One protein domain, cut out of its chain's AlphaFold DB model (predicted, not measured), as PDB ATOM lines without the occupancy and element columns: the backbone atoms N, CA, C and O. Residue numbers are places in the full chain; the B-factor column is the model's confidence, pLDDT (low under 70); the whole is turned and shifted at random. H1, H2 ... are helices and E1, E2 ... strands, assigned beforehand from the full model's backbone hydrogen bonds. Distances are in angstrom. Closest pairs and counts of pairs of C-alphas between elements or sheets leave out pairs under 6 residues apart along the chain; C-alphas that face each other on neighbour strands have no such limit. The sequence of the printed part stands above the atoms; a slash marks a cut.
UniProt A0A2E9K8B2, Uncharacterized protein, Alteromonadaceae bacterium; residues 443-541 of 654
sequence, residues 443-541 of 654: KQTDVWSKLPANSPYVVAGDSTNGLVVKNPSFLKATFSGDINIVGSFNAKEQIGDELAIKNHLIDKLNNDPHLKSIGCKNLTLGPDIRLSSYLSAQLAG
ATOM      1  N   LYS A 443     184.518 280.382 350.488       59.28
ATOM      2  CA  LYS A 443     184.720 280.574 349.042       59.28
ATOM      3  C   LYS A 443     183.504 280.188 348.197       59.28
ATOM      4  O   LYS A 443     183.295 280.786 347.148       59.28
ATOM      5  N   GLN A 444     182.732 279.181 348.606       64.69
ATOM      6  CA  GLN A 444     181.538 278.753 347.867       64.69
ATOM      7  C   GLN A 444     180.424 279.793 348.016       64.69
ATOM      8  O   GLN A 444     179.782 280.169 347.038       64.69
ATOM      9  N   THR A 445     180.221 280.298 349.231       61.34
ATOM     10  CA  THR A 445     179.117 281.212 349.525       61.34
ATOM     11  C   THR A 445     179.411 282.671 349.149       61.34
ATOM     12  O   THR A 445     178.479 283.395 348.799       61.34
ATOM     13  N   ASP A 446     180.685 283.074 349.068       65.81
ATOM     14  CA  ASP A 446     181.123 284.345 348.462       65.81
ATOM     15  C   ASP A 446     180.821 284.433 346.949       65.81
ATOM     16  O   ASP A 446     180.475 285.495 346.436       65.81
ATOM     17  N   VAL A 447     180.880 283.313 346.214       64.94
ATOM     18  CA  VAL A 447     180.464 283.281 344.797       64.94
ATOM     19  C   VAL A 447     178.957 283.515 344.665       64.94
ATOM     20  O   VAL A 447     178.528 284.250 343.778       64.94
ATOM     21  N   TRP A 448     178.150 282.936 345.559       70.38
ATOM     22  CA  TRP A 448     176.696 283.118 345.550       70.38
ATOM     23  C   TRP A 448     176.282 284.549 345.931       70.38
ATOM     24  O   TRP A 448     175.384 285.105 345.301       70.38
ATOM     25  N   SER A 449     176.946 285.178 346.910       62.50
ATOM     26  CA  SER A 449     176.618 286.548 347.353       62.50
ATOM     27  C   SER A 449     176.940 287.628 346.308       62.50
ATOM     28  O   SER A 449     176.378 288.719 346.357       62.50
ATOM     29  N   LYS A 450     177.814 287.322 345.340       63.25
ATOM     30  CA  LYS A 450     178.235 288.232 344.260       63.25
ATOM     31  C   LYS A 450     177.406 288.126 342.976       63.25
ATOM     32  O   LYS A 450     177.652 288.885 342.040       63.25
ATOM     33  N   LEU A 451     176.431 287.216 342.904       60.38
ATOM     34  CA  LEU A 451     175.531 287.111 341.752       60.38
ATOM     35  C   LEU A 451     174.495 288.254 341.770       60.38
ATOM     36  O   LEU A 451     173.744 288.357 342.741       60.38
ATOM     37  N   PRO A 452     174.364 289.069 340.701       50.62
ATOM     38  CA  PRO A 452     173.413 290.187 340.669       50.62
ATOM     39  C   PRO A 452     171.953 289.772 340.895       50.62
ATOM     40  O   PRO A 452     171.185 290.518 341.495       50.62
ATOM     41  N   ALA A 453     171.583 288.559 340.470       55.19
ATOM     42  CA  ALA A 453     170.246 287.992 340.651       55.19
ATOM     43  C   ALA A 453     169.854 287.759 342.126       55.19
ATOM     44  O   ALA A 453     168.673 287.591 342.420       55.19
ATOM     45  N   ASN A 454     170.821 287.766 343.050       55.88
ATOM     46  CA  ASN A 454     170.603 287.449 344.461       55.88
ATOM     47  C   ASN A 454     170.420 288.691 345.349       55.88
ATOM     48  O   ASN A 454     170.258 288.537 346.557       55.88
ATOM     49  N   SER A 455     170.427 289.913 344.800       59.34
ATOM     50  CA  SER A 455     170.256 291.148 345.577       59.34
ATOM     51  C   SER A 455     169.180 292.065 344.970       59.34
ATOM     52  O   SER A 455     169.437 292.677 343.933       59.34
ATOM     53  N   PRO A 456     168.008 292.242 345.615       64.69
ATOM     54  CA  PRO A 456     167.612 291.691 346.915       64.69
ATOM     55  C   PRO A 456     167.131 290.229 346.820       64.69
ATOM     56  O   PRO A 456     166.410 289.866 345.892       64.69
ATOM     57  N   TYR A 457     167.469 289.393 347.807       80.75
ATOM     58  CA  TYR A 457     167.052 287.984 347.812       80.75
ATOM     59  C   TYR A 457     165.586 287.863 348.238       80.75
ATOM     60  O   TYR A 457     165.246 288.126 349.393       80.75
ATOM     61  N   VAL A 458     164.702 287.473 347.322       83.06
ATOM     62  CA  VAL A 458     163.266 287.345 347.611       83.06
ATOM     63  C   VAL A 458     163.020 286.132 348.504       83.06
ATOM     64  O   VAL A 458     163.269 284.996 348.106       83.06
ATOM     65  N   VAL A 459     162.444 286.350 349.684       83.75
ATOM     66  CA  VAL A 459     162.025 285.299 350.622       83.75
ATOM     67  C   VAL A 459     160.615 284.823 350.270       83.75
ATOM     68  O   VAL A 459     160.423 283.641 350.003       83.75
ATOM     69  N   ALA A 460     159.658 285.743 350.135       81.75
ATOM     70  CA  ALA A 460     158.273 285.455 349.752       81.75
ATOM     71  C   ALA A 460     157.696 286.589 348.889       81.75
ATOM     72  O   ALA A 460     158.175 287.716 348.975       81.75
ATOM     73  N   GLY A 461     156.672 286.305 348.081       81.88
ATOM     74  CA  GLY A 461     156.190 287.244 347.060       81.88
ATOM     75  C   GLY A 461     157.195 287.389 345.912       81.88
ATOM     76  O   GLY A 461     157.822 286.403 345.518       81.88
ATOM     77  N   ASP A 462     157.354 288.606 345.396       78.00
ATOM     78  CA  ASP A 462     158.322 288.952 344.348       78.00
ATOM     79  C   ASP A 462     159.230 290.132 344.766       78.00
ATOM     80  O   ASP A 462     159.174 290.613 345.898       78.00
ATOM     81  N   SER A 463     160.114 290.586 343.873       71.62
ATOM     82  CA  SER A 463     161.073 291.672 344.141       71.62
ATOM     83  C   SER A 463     160.450 293.073 344.244       71.62
ATOM     84  O   SER A 463     161.131 294.009 344.664       71.62
ATOM     85  N   THR A 464     159.175 293.226 343.878       70.00
ATOM     86  CA  THR A 464     158.407 294.483 343.888       70.00
ATOM     87  C   THR A 464     157.273 294.488 344.917       70.00
ATOM     88  O   THR A 464     156.870 295.554 345.383       70.00
ATOM     89  N   ASN A 465     156.781 293.311 345.306       70.44
ATOM     90  CA  ASN A 465     155.737 293.117 346.303       70.44
ATOM     91  C   ASN A 465     155.993 291.812 347.080       70.44
ATOM     92  O   ASN A 465     155.474 290.744 346.742       70.44
ATOM     93  N   GLY A 466     156.828 291.884 348.114       79.12
ATOM     94  CA  GLY A 466     157.352 290.698 348.785       79.12
ATOM     95  C   GLY A 466     158.139 290.983 350.059       79.12
ATOM     96  O   GLY A 466     158.402 292.128 350.427       79.12
ATOM     97  N   LEU A 467     158.538 289.906 350.728       81.75
ATOM     98  CA  LEU A 467     159.529 289.919 351.797       81.75
ATOM     99  C   LEU A 467     160.898 289.620 351.175       81.75
ATOM    100  O   LEU A 467     161.056 288.579 350.537       81.75
ATOM    101  N   VAL A 468     161.883 290.498 351.351       82.75
ATOM    102  CA  VAL A 468     163.205 290.382 350.712       82.75
ATOM    103  C   VAL A 468     164.339 290.615 351.708       82.75
ATOM    104  O   VAL A 468     164.206 291.407 352.638       82.75
ATOM    105  N   VAL A 469     165.483 289.972 351.491       81.62
ATOM    106  CA  VAL A 469     166.720 290.244 352.231       81.62
ATOM    107  C   VAL A 469     167.549 291.257 351.447       81.62
ATOM    108  O   VAL A 469     167.949 290.996 350.309       81.62
ATOM    109  N   LYS A 470     167.803 292.420 352.051       74.06
ATOM    110  CA  LYS A 470     168.771 293.403 351.548       74.06
ATOM    111  C   LYS A 470     170.159 293.066 352.097       74.06
ATOM    112  O   LYS A 470     170.283 292.595 353.225       74.06
ATOM    113  N   ASN A 471     171.190 293.317 351.289       70.06
ATOM    114  CA  ASN A 471     172.588 292.977 351.584       70.06
ATOM    115  C   ASN A 471     172.798 291.506 352.027       70.06
ATOM    116  O   ASN A 471     173.443 291.271 353.052       70.06
ATOM    117  N   PRO A 472     172.247 290.507 351.304       75.88
ATOM    118  CA  PRO A 472     172.392 289.108 351.685       75.88
ATOM    119  C   PRO A 472     173.858 288.682 351.582       75.88
ATOM    120  O   PRO A 472     174.493 288.813 350.536       75.88
ATOM    121  N   SER A 473     174.403 288.157 352.673       73.06
ATOM    122  CA  SER A 473     175.788 287.699 352.731       73.06
ATOM    123  C   SER A 473     175.921 286.429 353.561       73.06
ATOM    124  O   SER A 473     175.062 286.091 354.377       73.06
ATOM    125  N   PHE A 474     177.013 285.709 353.339       72.25
ATOM    126  CA  PHE A 474     177.330 284.477 354.041       72.25
ATOM    127  C   PHE A 474     178.708 284.573 354.682       72.25
ATOM    128  O   PHE A 474     179.645 285.103 354.089       72.25
ATOM    129  N   LEU A 475     178.829 283.966 355.858       64.44
ATOM    130  CA  LEU A 475     180.094 283.579 356.464       64.44
ATOM    131  C   LEU A 475     179.998 282.073 356.728       64.44
ATOM    132  O   LEU A 475     179.162 281.628 357.515       64.44
ATOM    133  N   LYS A 476     180.795 281.263 356.027       69.44
ATOM    134  CA  LYS A 476     180.663 279.794 355.970       69.44
ATOM    135  C   LYS A 476     179.230 279.378 355.596       69.44
ATOM    136  O   LYS A 476     178.720 279.811 354.564       69.44
ATOM    137  N   ALA A 477     178.581 278.564 356.431       68.19
ATOM    138  CA  ALA A 477     177.182 278.145 356.307       68.19
ATOM    139  C   ALA A 477     176.195 279.043 357.089       68.19
ATOM    140  O   ALA A 477     175.046 278.653 357.297       68.19
ATOM    141  N   THR A 478     176.629 280.217 357.555       73.00
ATOM    142  CA  THR A 478     175.810 281.170 358.313       73.00
ATOM    143  C   THR A 478     175.395 282.334 357.414       73.00
ATOM    144  O   THR A 478     176.239 283.089 356.934       73.00
ATOM    145  N   PHE A 479     174.091 282.472 357.173       80.44
ATOM    146  CA  PHE A 479     173.496 283.545 356.373       80.44
ATOM    147  C   PHE A 479     173.232 284.800 357.217       80.44
ATOM    148  O   PHE A 479     172.842 284.692 358.379       80.44
ATOM    149  N   SER A 480     173.397 285.987 356.638       77.94
ATOM    150  CA  SER A 480     173.137 287.277 357.288       77.94
ATOM    151  C   SER A 480     172.587 288.310 356.297       77.94
ATOM    152  O   SER A 480     172.818 288.206 355.092       77.94
ATOM    153  N   GLY A 481     171.842 289.297 356.799       76.81
ATOM    154  CA  GLY A 481     171.227 290.355 355.992       76.81
ATOM    155  C   GLY A 481     169.944 290.903 356.619       76.81
ATOM    156  O   GLY A 481     169.389 290.315 357.551       76.81
ATOM    157  N   ASP A 482     169.460 292.025 356.087       76.19
ATOM    158  CA  ASP A 482     168.312 292.751 356.635       76.19
ATOM    159  C   ASP A 482     167.010 292.325 355.946       76.19
ATOM    160  O   ASP A 482     166.816 292.558 354.746       76.19
ATOM    161  N   ILE A 483     166.080 291.735 356.701       79.19
ATOM    162  CA  ILE A 483     164.772 291.320 356.185       79.19
ATOM    163  C   ILE A 483     163.842 292.535 356.118       79.19
ATOM    164  O   ILE A 483     163.513 293.155 357.129       79.19
ATOM    165  N   ASN A 484     163.396 292.852 354.906       76.19
ATOM    166  CA  ASN A 484     162.574 294.004 354.569       76.19
ATOM    167  C   ASN A 484     161.275 293.572 353.877       76.19
ATOM    168  O   ASN A 484     161.221 292.530 353.226       76.19
ATOM    169  N   ILE A 485     160.246 294.412 353.967       72.56
ATOM    170  CA  ILE A 485     159.067 294.342 353.096       72.56
ATOM    171  C   ILE A 485     159.274 295.315 351.933       72.56
ATOM    172  O   ILE A 485     159.782 296.418 352.127       72.56
ATOM    173  N   VAL A 486     158.875 294.900 350.734       69.75
ATOM    174  CA  VAL A 486     158.768 295.735 349.534       69.75
ATOM    175  C   VAL A 486     157.314 295.695 349.066       69.75
ATOM    176  O   VAL A 486     156.675 294.644 349.115       69.75
ATOM    177  N   GLY A 487     156.785 296.838 348.632       64.50
ATOM    178  CA  GLY A 487     155.390 296.961 348.210       64.50
ATOM    179  C   GLY A 487     154.391 296.831 349.366       64.50
ATOM    180  O   GLY A 487     154.687 297.158 350.515       64.50
ATOM    181  N   SER A 488     153.189 296.349 349.052       69.50
ATOM    182  CA  SER A 488     152.051 296.235 349.978       69.50
ATOM    183  C   SER A 488     151.940 294.845 350.623       69.50
ATOM    184  O   SER A 488     150.854 294.420 351.020       69.50
ATOM    185  N   PHE A 489     153.041 294.093 350.682       72.06
ATOM    186  CA  PHE A 489     153.049 292.691 351.086       72.06
ATOM    187  C   PHE A 489     152.715 292.508 352.577       72.06
ATOM    188  O   PHE A 489     153.382 293.058 353.457       72.06
ATOM    189  N   ASN A 490     151.694 291.698 352.885       77.75
ATOM    190  CA  ASN A 490     151.275 291.459 354.267       77.75
ATOM    191  C   ASN A 490     151.944 290.222 354.882       77.75
ATOM    192  O   ASN A 490     151.362 289.138 354.926       77.75
ATOM    193  N   ALA A 491     153.167 290.395 355.392       77.12
ATOM    194  CA  ALA A 491     153.959 289.303 355.966       77.12
ATOM    195  C   ALA A 491     153.247 288.547 357.107       77.12
ATOM    196  O   ALA A 491     153.404 287.331 357.229       77.12
ATOM    197  N   LYS A 492     152.417 289.243 357.896       78.25
ATOM    198  CA  LYS A 492     151.689 288.658 359.032       78.25
ATOM    199  C   LYS A 492     150.577 287.694 358.612       78.25
ATOM    200  O   LYS A 492     150.344 286.703 359.294       78.25
ATOM    201  N   GLU A 493     149.903 287.979 357.501       77.81
ATOM    202  CA  GLU A 493     148.848 287.115 356.952       77.81
ATOM    203  C   GLU A 493     149.411 286.007 356.055       77.81
ATOM    204  O   GLU A 493     148.844 284.920 356.008       77.81
ATOM    205  N   GLN A 494     150.516 286.269 355.347       76.31
ATOM    206  CA  GLN A 494     151.056 285.338 354.348       76.31
ATOM    207  C   GLN A 494     152.123 284.372 354.879       76.31
ATOM    208  O   GLN A 494     152.309 283.311 354.289       76.31
ATOM    209  N   ILE A 495     152.836 284.722 355.959       79.50
ATOM    210  CA  ILE A 495     153.915 283.892 356.528       79.50
ATOM    211  C   ILE A 495     153.696 283.642 358.025       79.50
ATOM    212  O   ILE A 495     153.894 282.522 358.487       79.50
ATOM    213  N   GLY A 496     153.253 284.655 358.777       83.00
ATOM    214  CA  GLY A 496     152.955 284.538 360.205       83.00
ATOM    215  C   GLY A 496     153.837 285.441 361.063       83.00
ATOM    216  O   GLY A 496     153.838 286.654 360.881       83.00
ATOM    217  N   ASP A 497     154.544 284.862 362.033       82.19
ATOM    218  CA  ASP A 497     155.418 285.584 362.962       82.19
ATOM    219  C   ASP A 497     156.894 285.619 362.506       82.19
ATOM    220  O   ASP A 497     157.266 285.125 361.438       82.19
ATOM    221  N   GLU A 498     157.761 286.234 363.317       81.75
ATOM    222  CA  GLU A 498     159.203 286.309 363.048       81.75
ATOM    223  C   GLU A 498     159.857 284.919 362.929       81.75
ATOM    224  O   GLU A 498     160.767 284.732 362.115       81.75
ATOM    225  N   LEU A 499     159.395 283.941 363.714       81.81
ATOM    226  CA  LEU A 499     159.934 282.583 363.698       81.81
ATOM    227  C   LEU A 499     159.549 281.867 362.399       81.81
ATOM    228  O   LEU A 499     160.405 281.253 361.763       81.81
ATOM    229  N   ALA A 500     158.297 282.005 361.957       83.88
ATOM    230  CA  ALA A 500     157.824 281.494 360.676       83.88
ATOM    231  C   ALA A 500     158.590 282.112 359.495       83.88
ATOM    232  O   ALA A 500     159.006 281.391 358.592       83.88
ATOM    233  N   ILE A 501     158.863 283.422 359.534       84.00
ATOM    234  CA  ILE A 501     159.687 284.115 358.529       84.00
ATOM    235  C   ILE A 501     161.116 283.559 358.481       84.00
ATOM    236  O   ILE A 501     161.628 283.269 357.397       84.00
ATOM    237  N   LYS A 502     161.757 283.382 359.641       84.12
ATOM    238  CA  LYS A 502     163.117 282.834 359.731       84.12
ATOM    239  C   LYS A 502     163.175 281.378 359.256       84.12
ATOM    240  O   LYS A 502     164.064 281.036 358.479       84.12
ATOM    241  N   ASN A 503     162.196 280.549 359.614       83.88
ATOM    242  CA  ASN A 503     162.099 279.173 359.120       83.88
ATOM    243  C   ASN A 503     161.892 279.127 357.597       83.88
ATOM    244  O   ASN A 503     162.618 278.420 356.903       83.88
ATOM    245  N   HIS A 504     160.987 279.949 357.054       84.88
ATOM    246  CA  HIS A 504     160.734 280.014 355.611       84.88
ATOM    247  C   HIS A 504     161.977 280.448 354.813       84.88
ATOM    248  O   HIS A 504     162.241 279.924 353.730       84.88
ATOM    249  N   LEU A 505     162.789 281.356 355.368       86.38
ATOM    250  CA  LEU A 505     164.083 281.742 354.803       86.38
ATOM    251  C   LEU A 505     165.092 280.576 354.799       86.38
ATOM    252  O   LEU A 505     165.721 280.336 353.770       86.38
ATOM    253  N   ILE A 506     165.223 279.828 355.904       85.06
ATOM    254  CA  ILE A 506     166.094 278.636 355.985       85.06
ATOM    255  C   ILE A 506     165.675 277.584 354.954       85.06
ATOM    256  O   ILE A 506     166.523 277.058 354.228       85.06
ATOM    257  N   ASP A 507     164.379 277.288 354.870       84.50
ATOM    258  CA  ASP A 507     163.838 276.288 353.948       84.50
ATOM    259  C   ASP A 507     164.074 276.682 352.490       84.50
ATOM    260  O   ASP A 507     164.389 275.824 351.661       84.50
ATOM    261  N   LYS A 508     163.980 277.979 352.167       85.88
ATOM    262  CA  LYS A 508     164.261 278.490 350.823       85.88
ATOM    263  C   LYS A 508     165.746 278.408 350.474       85.88
ATOM    264  O   LYS A 508     166.076 277.874 349.418       85.88
ATOM    265  N   LEU A 509     166.634 278.833 351.376       83.38
ATOM    266  CA  LEU A 509     168.089 278.763 351.182       83.38
ATOM    267  C   LEU A 509     168.581 277.316 351.032       83.38
ATOM    268  O   LEU A 509     169.341 277.015 350.117       83.38
ATOM    269  N   ASN A 510     168.101 276.387 351.865       80.88
ATOM    270  CA  ASN A 510     168.427 274.962 351.728       80.88
ATOM    271  C   ASN A 510     167.830 274.324 350.458       80.88
ATOM    272  O   ASN A 510     168.242 273.227 350.072       80.88
ATOM    273  N   ASN A 511     166.874 274.987 349.791       81.69
ATOM    274  CA  ASN A 511     166.294 274.523 348.535       81.69
ATOM    275  C   ASN A 511     166.787 275.233 347.269       81.69
ATOM    276  O   ASN A 511     166.490 274.743 346.176       81.69
ATOM    277  N   ASP A 512     167.577 276.294 347.414       80.69
ATOM    278  CA  ASP A 512     168.092 277.139 346.340       80.69
ATOM    279  C   ASP A 512     168.929 276.339 345.309       80.69
ATOM    280  O   ASP A 512     169.868 275.630 345.692       80.69
ATOM    281  N   PRO A 513     168.625 276.419 343.995       74.62
ATOM    282  CA  PRO A 513     169.346 275.662 342.967       74.62
ATOM    283  C   PRO A 513     170.836 276.014 342.865       74.62
ATOM    284  O   PRO A 513     171.660 275.143 342.569       74.62
ATOM    285  N   HIS A 514     171.208 277.269 343.131       74.31
ATOM    286  CA  HIS A 514     172.600 277.705 343.072       74.31
ATOM    287  C   HIS A 514     173.368 277.215 344.303       74.31
ATOM    288  O   HIS A 514     174.456 276.663 344.148       74.31
ATOM    289  N   LEU A 515     172.783 277.288 345.505       75.19
ATOM    290  CA  LEU A 515     173.404 276.719 346.714       75.19
ATOM    291  C   LEU A 515     173.516 275.182 346.629       75.19
ATOM    292  O   LEU A 515     174.559 274.619 346.963       75.19
ATOM    293  N   LYS A 516     172.510 274.489 346.081       76.06
ATOM    294  CA  LYS A 516     172.590 273.037 345.832       76.06
ATOM    295  C   LYS A 516     173.680 272.659 344.827       76.06
ATOM    296  O   LYS A 516     174.407 271.697 345.063       76.06
ATOM    297  N   SER A 517     173.819 273.397 343.723       67.75
ATOM    298  CA  SER A 517     174.806 273.080 342.674       67.75
ATOM    299  C   SER A 517     176.260 273.343 343.085       67.75
ATOM    300  O   SER A 517     177.147 272.640 342.608       67.75
ATOM    301  N   ILE A 518     176.513 274.258 344.029       68.12
ATOM    302  CA  ILE A 518     177.842 274.432 344.655       68.12
ATOM    303  C   ILE A 518     178.105 273.470 345.830       68.12
ATOM    304  O   ILE A 518     179.159 273.558 346.461       68.12
ATOM    305  N   GLY A 519     177.178 272.550 346.127       65.25
ATOM    306  CA  GLY A 519     177.326 271.514 347.156       65.25
ATOM    307  C   GLY A 519     176.990 271.950 348.588       65.25
ATOM    308  O   GLY A 519     177.331 271.232 349.526       65.25
ATOM    309  N   CYS A 520     176.334 273.096 348.778       72.81
ATOM    310  CA  CYS A 520     175.976 273.603 350.101       72.81
ATOM    311  C   CYS A 520     174.812 272.830 350.741       72.81
ATOM    312  O   CYS A 520     173.791 272.569 350.104       72.81
ATOM    313  N   LYS A 521     174.958 272.494 352.030       67.19
ATOM    314  CA  LYS A 521     173.952 271.820 352.867       67.19
ATOM    315  C   LYS A 521     173.967 272.410 354.280       67.19
ATOM    316  O   LYS A 521     174.951 273.026 354.681       67.19
ATOM    317  N   ASN A 522     172.896 272.167 355.038       67.56
ATOM    318  CA  ASN A 522     172.774 272.506 356.463       67.56
ATOM    319  C   ASN A 522     173.033 273.995 356.769       67.56
ATOM    320  O   ASN A 522     173.774 274.335 357.692       67.56
ATOM    321  N   LEU A 523     172.433 274.886 355.977       78.00
ATOM    322  CA  LEU A 523     172.568 276.329 356.170       78.00
ATOM    323  C   LEU A 523     171.852 276.790 357.445       78.00
ATOM    324  O   LEU A 523     170.770 276.309 357.783       78.00
ATOM    325  N   THR A 524     172.461 277.758 358.124       78.06
ATOM    326  CA  THR A 524     171.987 278.349 359.382       78.06
ATOM    327  C   THR A 524     171.825 279.858 359.234       78.06
ATOM    328  O   THR A 524     172.480 280.482 358.398       78.06
ATOM    329  N   LEU A 525     170.965 280.467 360.049       78.81
ATOM    330  CA  LEU A 525     170.854 281.925 360.129       78.81
ATOM    331  C   LEU A 525     171.796 282.463 361.205       78.81
ATOM    332  O   LEU A 525     171.884 281.904 362.298       78.81
ATOM    333  N   GLY A 526     172.486 283.555 360.897       69.81
ATOM    334  CA  GLY A 526     173.346 284.262 361.835       69.81
ATOM    335  C   GLY A 526     172.569 285.136 362.821       69.81
ATOM    336  O   GLY A 526     171.410 285.483 362.569       69.81
ATOM    337  N   PRO A 527     173.218 285.554 363.923       63.31
ATOM    338  CA  PRO A 527     172.634 286.501 364.876       63.31
ATOM    339  C   PRO A 527     172.338 287.869 364.238       63.31
ATOM    340  O   PRO A 527     171.479 288.601 364.723       63.31
ATOM    341  N   ASP A 528     173.004 288.193 363.127       62.56
ATOM    342  CA  ASP A 528     172.844 289.446 362.390       62.56
ATOM    343  C   ASP A 528     171.680 289.453 361.386       62.56
ATOM    344  O   ASP A 528     171.534 290.411 360.632       62.56
ATOM    345  N   ILE A 529     170.811 288.433 361.382       73.62
ATOM    346  CA  ILE A 529     169.530 288.526 360.666       73.62
ATOM    347  C   ILE A 529     168.543 289.355 361.475       73.62
ATOM    348  O   ILE A 529     167.896 288.877 362.418       73.62
ATOM    349  N   ARG A 530     168.414 290.611 361.050       72.94
ATOM    350  CA  ARG A 530     167.551 291.619 361.656       72.94
ATOM    351  C   ARG A 530     166.324 291.841 360.784       72.94
ATOM    352  O   ARG A 530     166.396 291.844 359.557       72.94
ATOM    353  N   LEU A 531     165.181 292.015 361.435       73.19
ATOM    354  CA  LEU A 531     163.957 292.458 360.783       73.19
ATOM    355  C   LEU A 531     163.968 293.986 360.762       73.19
ATOM    356  O   LEU A 531     164.305 294.615 361.768       73.19
ATOM    357  N   SER A 532     163.580 294.589 359.639       69.62
ATOM    358  CA  SER A 532     163.422 296.041 359.568       69.62
ATOM    359  C   SER A 532     162.401 296.530 360.601       69.62
ATOM    360  O   SER A 532     161.461 295.816 360.966       69.62
ATOM    361  N   SER A 533     162.569 297.761 361.087       60.88
ATOM    362  CA  SER A 533     161.669 298.379 362.073       60.88
ATOM    363  C   SER A 533     160.203 298.351 361.618       60.88
ATOM    364  O   SER A 533     159.314 298.058 362.416       60.88
ATOM    365  N   TYR A 534     159.964 298.567 360.320       61.22
ATOM    366  CA  TYR A 534     158.647 298.473 359.692       61.22
ATOM    367  C   TYR A 534     158.061 297.050 359.730       61.22
ATOM    368  O   TYR A 534     156.925 296.872 360.172       61.22
ATOM    369  N   LEU A 535     158.837 296.030 359.340       70.44
ATOM    370  CA  LEU A 535     158.407 294.627 359.400       70.44
ATOM    371  C   LEU A 535     158.101 294.212 360.847       70.44
ATOM    372  O   LEU A 535     157.036 293.660 361.115       70.44
ATOM    373  N   SER A 536     158.982 294.546 361.791       69.06
ATOM    374  CA  SER A 536     158.778 294.293 363.223       69.06
ATOM    375  C   SER A 536     157.498 294.958 363.754       69.06
ATOM    376  O   SER A 536     156.728 294.323 364.475       69.06
ATOM    377  N   ALA A 537     157.209 296.202 363.352       63.81
ATOM    378  CA  ALA A 537     155.973 296.900 363.718       63.81
ATOM    379  C   ALA A 537     154.717 296.253 363.100       63.81
ATOM    380  O   ALA A 537     153.687 296.126 363.766       63.81
ATOM    381  N   GLN A 538     154.787 295.790 361.850       70.25
ATOM    382  CA  GLN A 538     153.676 295.099 361.188       70.25
ATOM    383  C   GLN A 538     153.378 293.737 361.832       70.25
ATOM    384  O   GLN A 538     152.217 293.424 362.108       70.25
ATOM    385  N   LEU A 539     154.411 292.959 362.172       74.94
ATOM    386  CA  LEU A 539     154.267 291.701 362.913       74.94
ATOM    387  C   LEU A 539     153.676 291.933 364.311       74.94
ATOM    388  O   LEU A 539     152.719 291.255 364.699       74.94
ATOM    389  N   ALA A 540     154.147 292.959 365.024       69.81
ATOM    390  CA  ALA A 540     153.587 293.388 366.307       69.81
ATOM    391  C   ALA A 540     152.146 293.940 366.206       69.81
ATOM    392  O   ALA A 540     151.485 294.112 367.227       69.81
ATOM    393  N   GLY A 541     151.628 294.201 364.999       57.69
ATOM    394  CA  GLY A 541     150.320 294.830 364.790       57.69
ATOM    395  C   GLY A 541     150.280 296.314 365.172       57.69
ATOM    396  O   GLY A 541     149.200 296.879 365.321       57.69
TER     397      GLY A 541
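AT A GLANCE: This is residues 443 to 541 of the 654 residues of an uncharacterized protein of Alteromonadaceae bacterium (UniProt A0A2E9K8B2). A twisted sheet of four strands curls round one long helix, H3, with short helices at both ends of the elongated whole: H1 and H4 at one, H2 and H5 at the other. The 99 printed residues include five named helices and four named strands, in the order H1 E1 E2 E3 H2 H3 H4 E4 H5, class mixed. The mixed sheet runs E1, E2, E3, E4; E1 E2 E3 form a meander, each strand the antiparallel neighbour of the one before. It is compact, with a radius of gyration of the C-alphas of 13.0 A and spans of 40 by 24 by 19 A.

HOW THE PARTS SIT: H1, residues 443 to 449, runs along E2, residues 466 to 475, at 24 degrees on the local plane; their closest C-alphas, Ser 449 and Ser 473, are 5.6 A apart. E1, residues 457 to 461, forms a hairpin with E2, N 457 to O 469 being 3.0 A. E2 forms another with E3, residues 478 to 486, N 470 to O 482 being 2.9 A. H2, residues 491 to 494, only grazes the sheet. H3, residues 498 to 511, comes closest to E1 at the C-alphas of Leu 505 and Val 459, 5.9 A. H4, residues 513 to 517, only just touches H1, with 3 pairs of C-alphas within 8 A, the closest Trp 448 and His 514, 7.2 A. E4, residues 524 to 531, bends by 83 degrees at residue 527 and is parallel to E3, N 483 to O 530 being 2.9 A; E3, H2 H3 H4, E4 is a strand-helix-strand unit, parallel neighbours with helices between. H5, residues 533 to 539, stands up from the sheet on the same face as H3 and touches H2, closest at C-alphas 539 and 492, 5.6 A. Every O i to N i+4 pair is within hydrogen-bond range in H3, H4 and H5; H1 has 1 of 3, with 2 of 4 O i to N i+3 pairs, and H2 is too short.

IN THESE COORDINATES: H1 begins at C-alpha 443 (184.720, 280.574, 349.042). E2 is 25.0 A long, E3 24.1 A and H3 20.0 A. H5 ends at C-alpha 539 (154.267, 291.701, 362.913).

THE WHOLE: The C-alphas farthest apart, Lys 443 and Gly 541, are 40.4 A apart. The printed part has no cut and no long link. Mean pLDDT of the printed part is 73.3; 34 residues are under 70, among them 449 to 456.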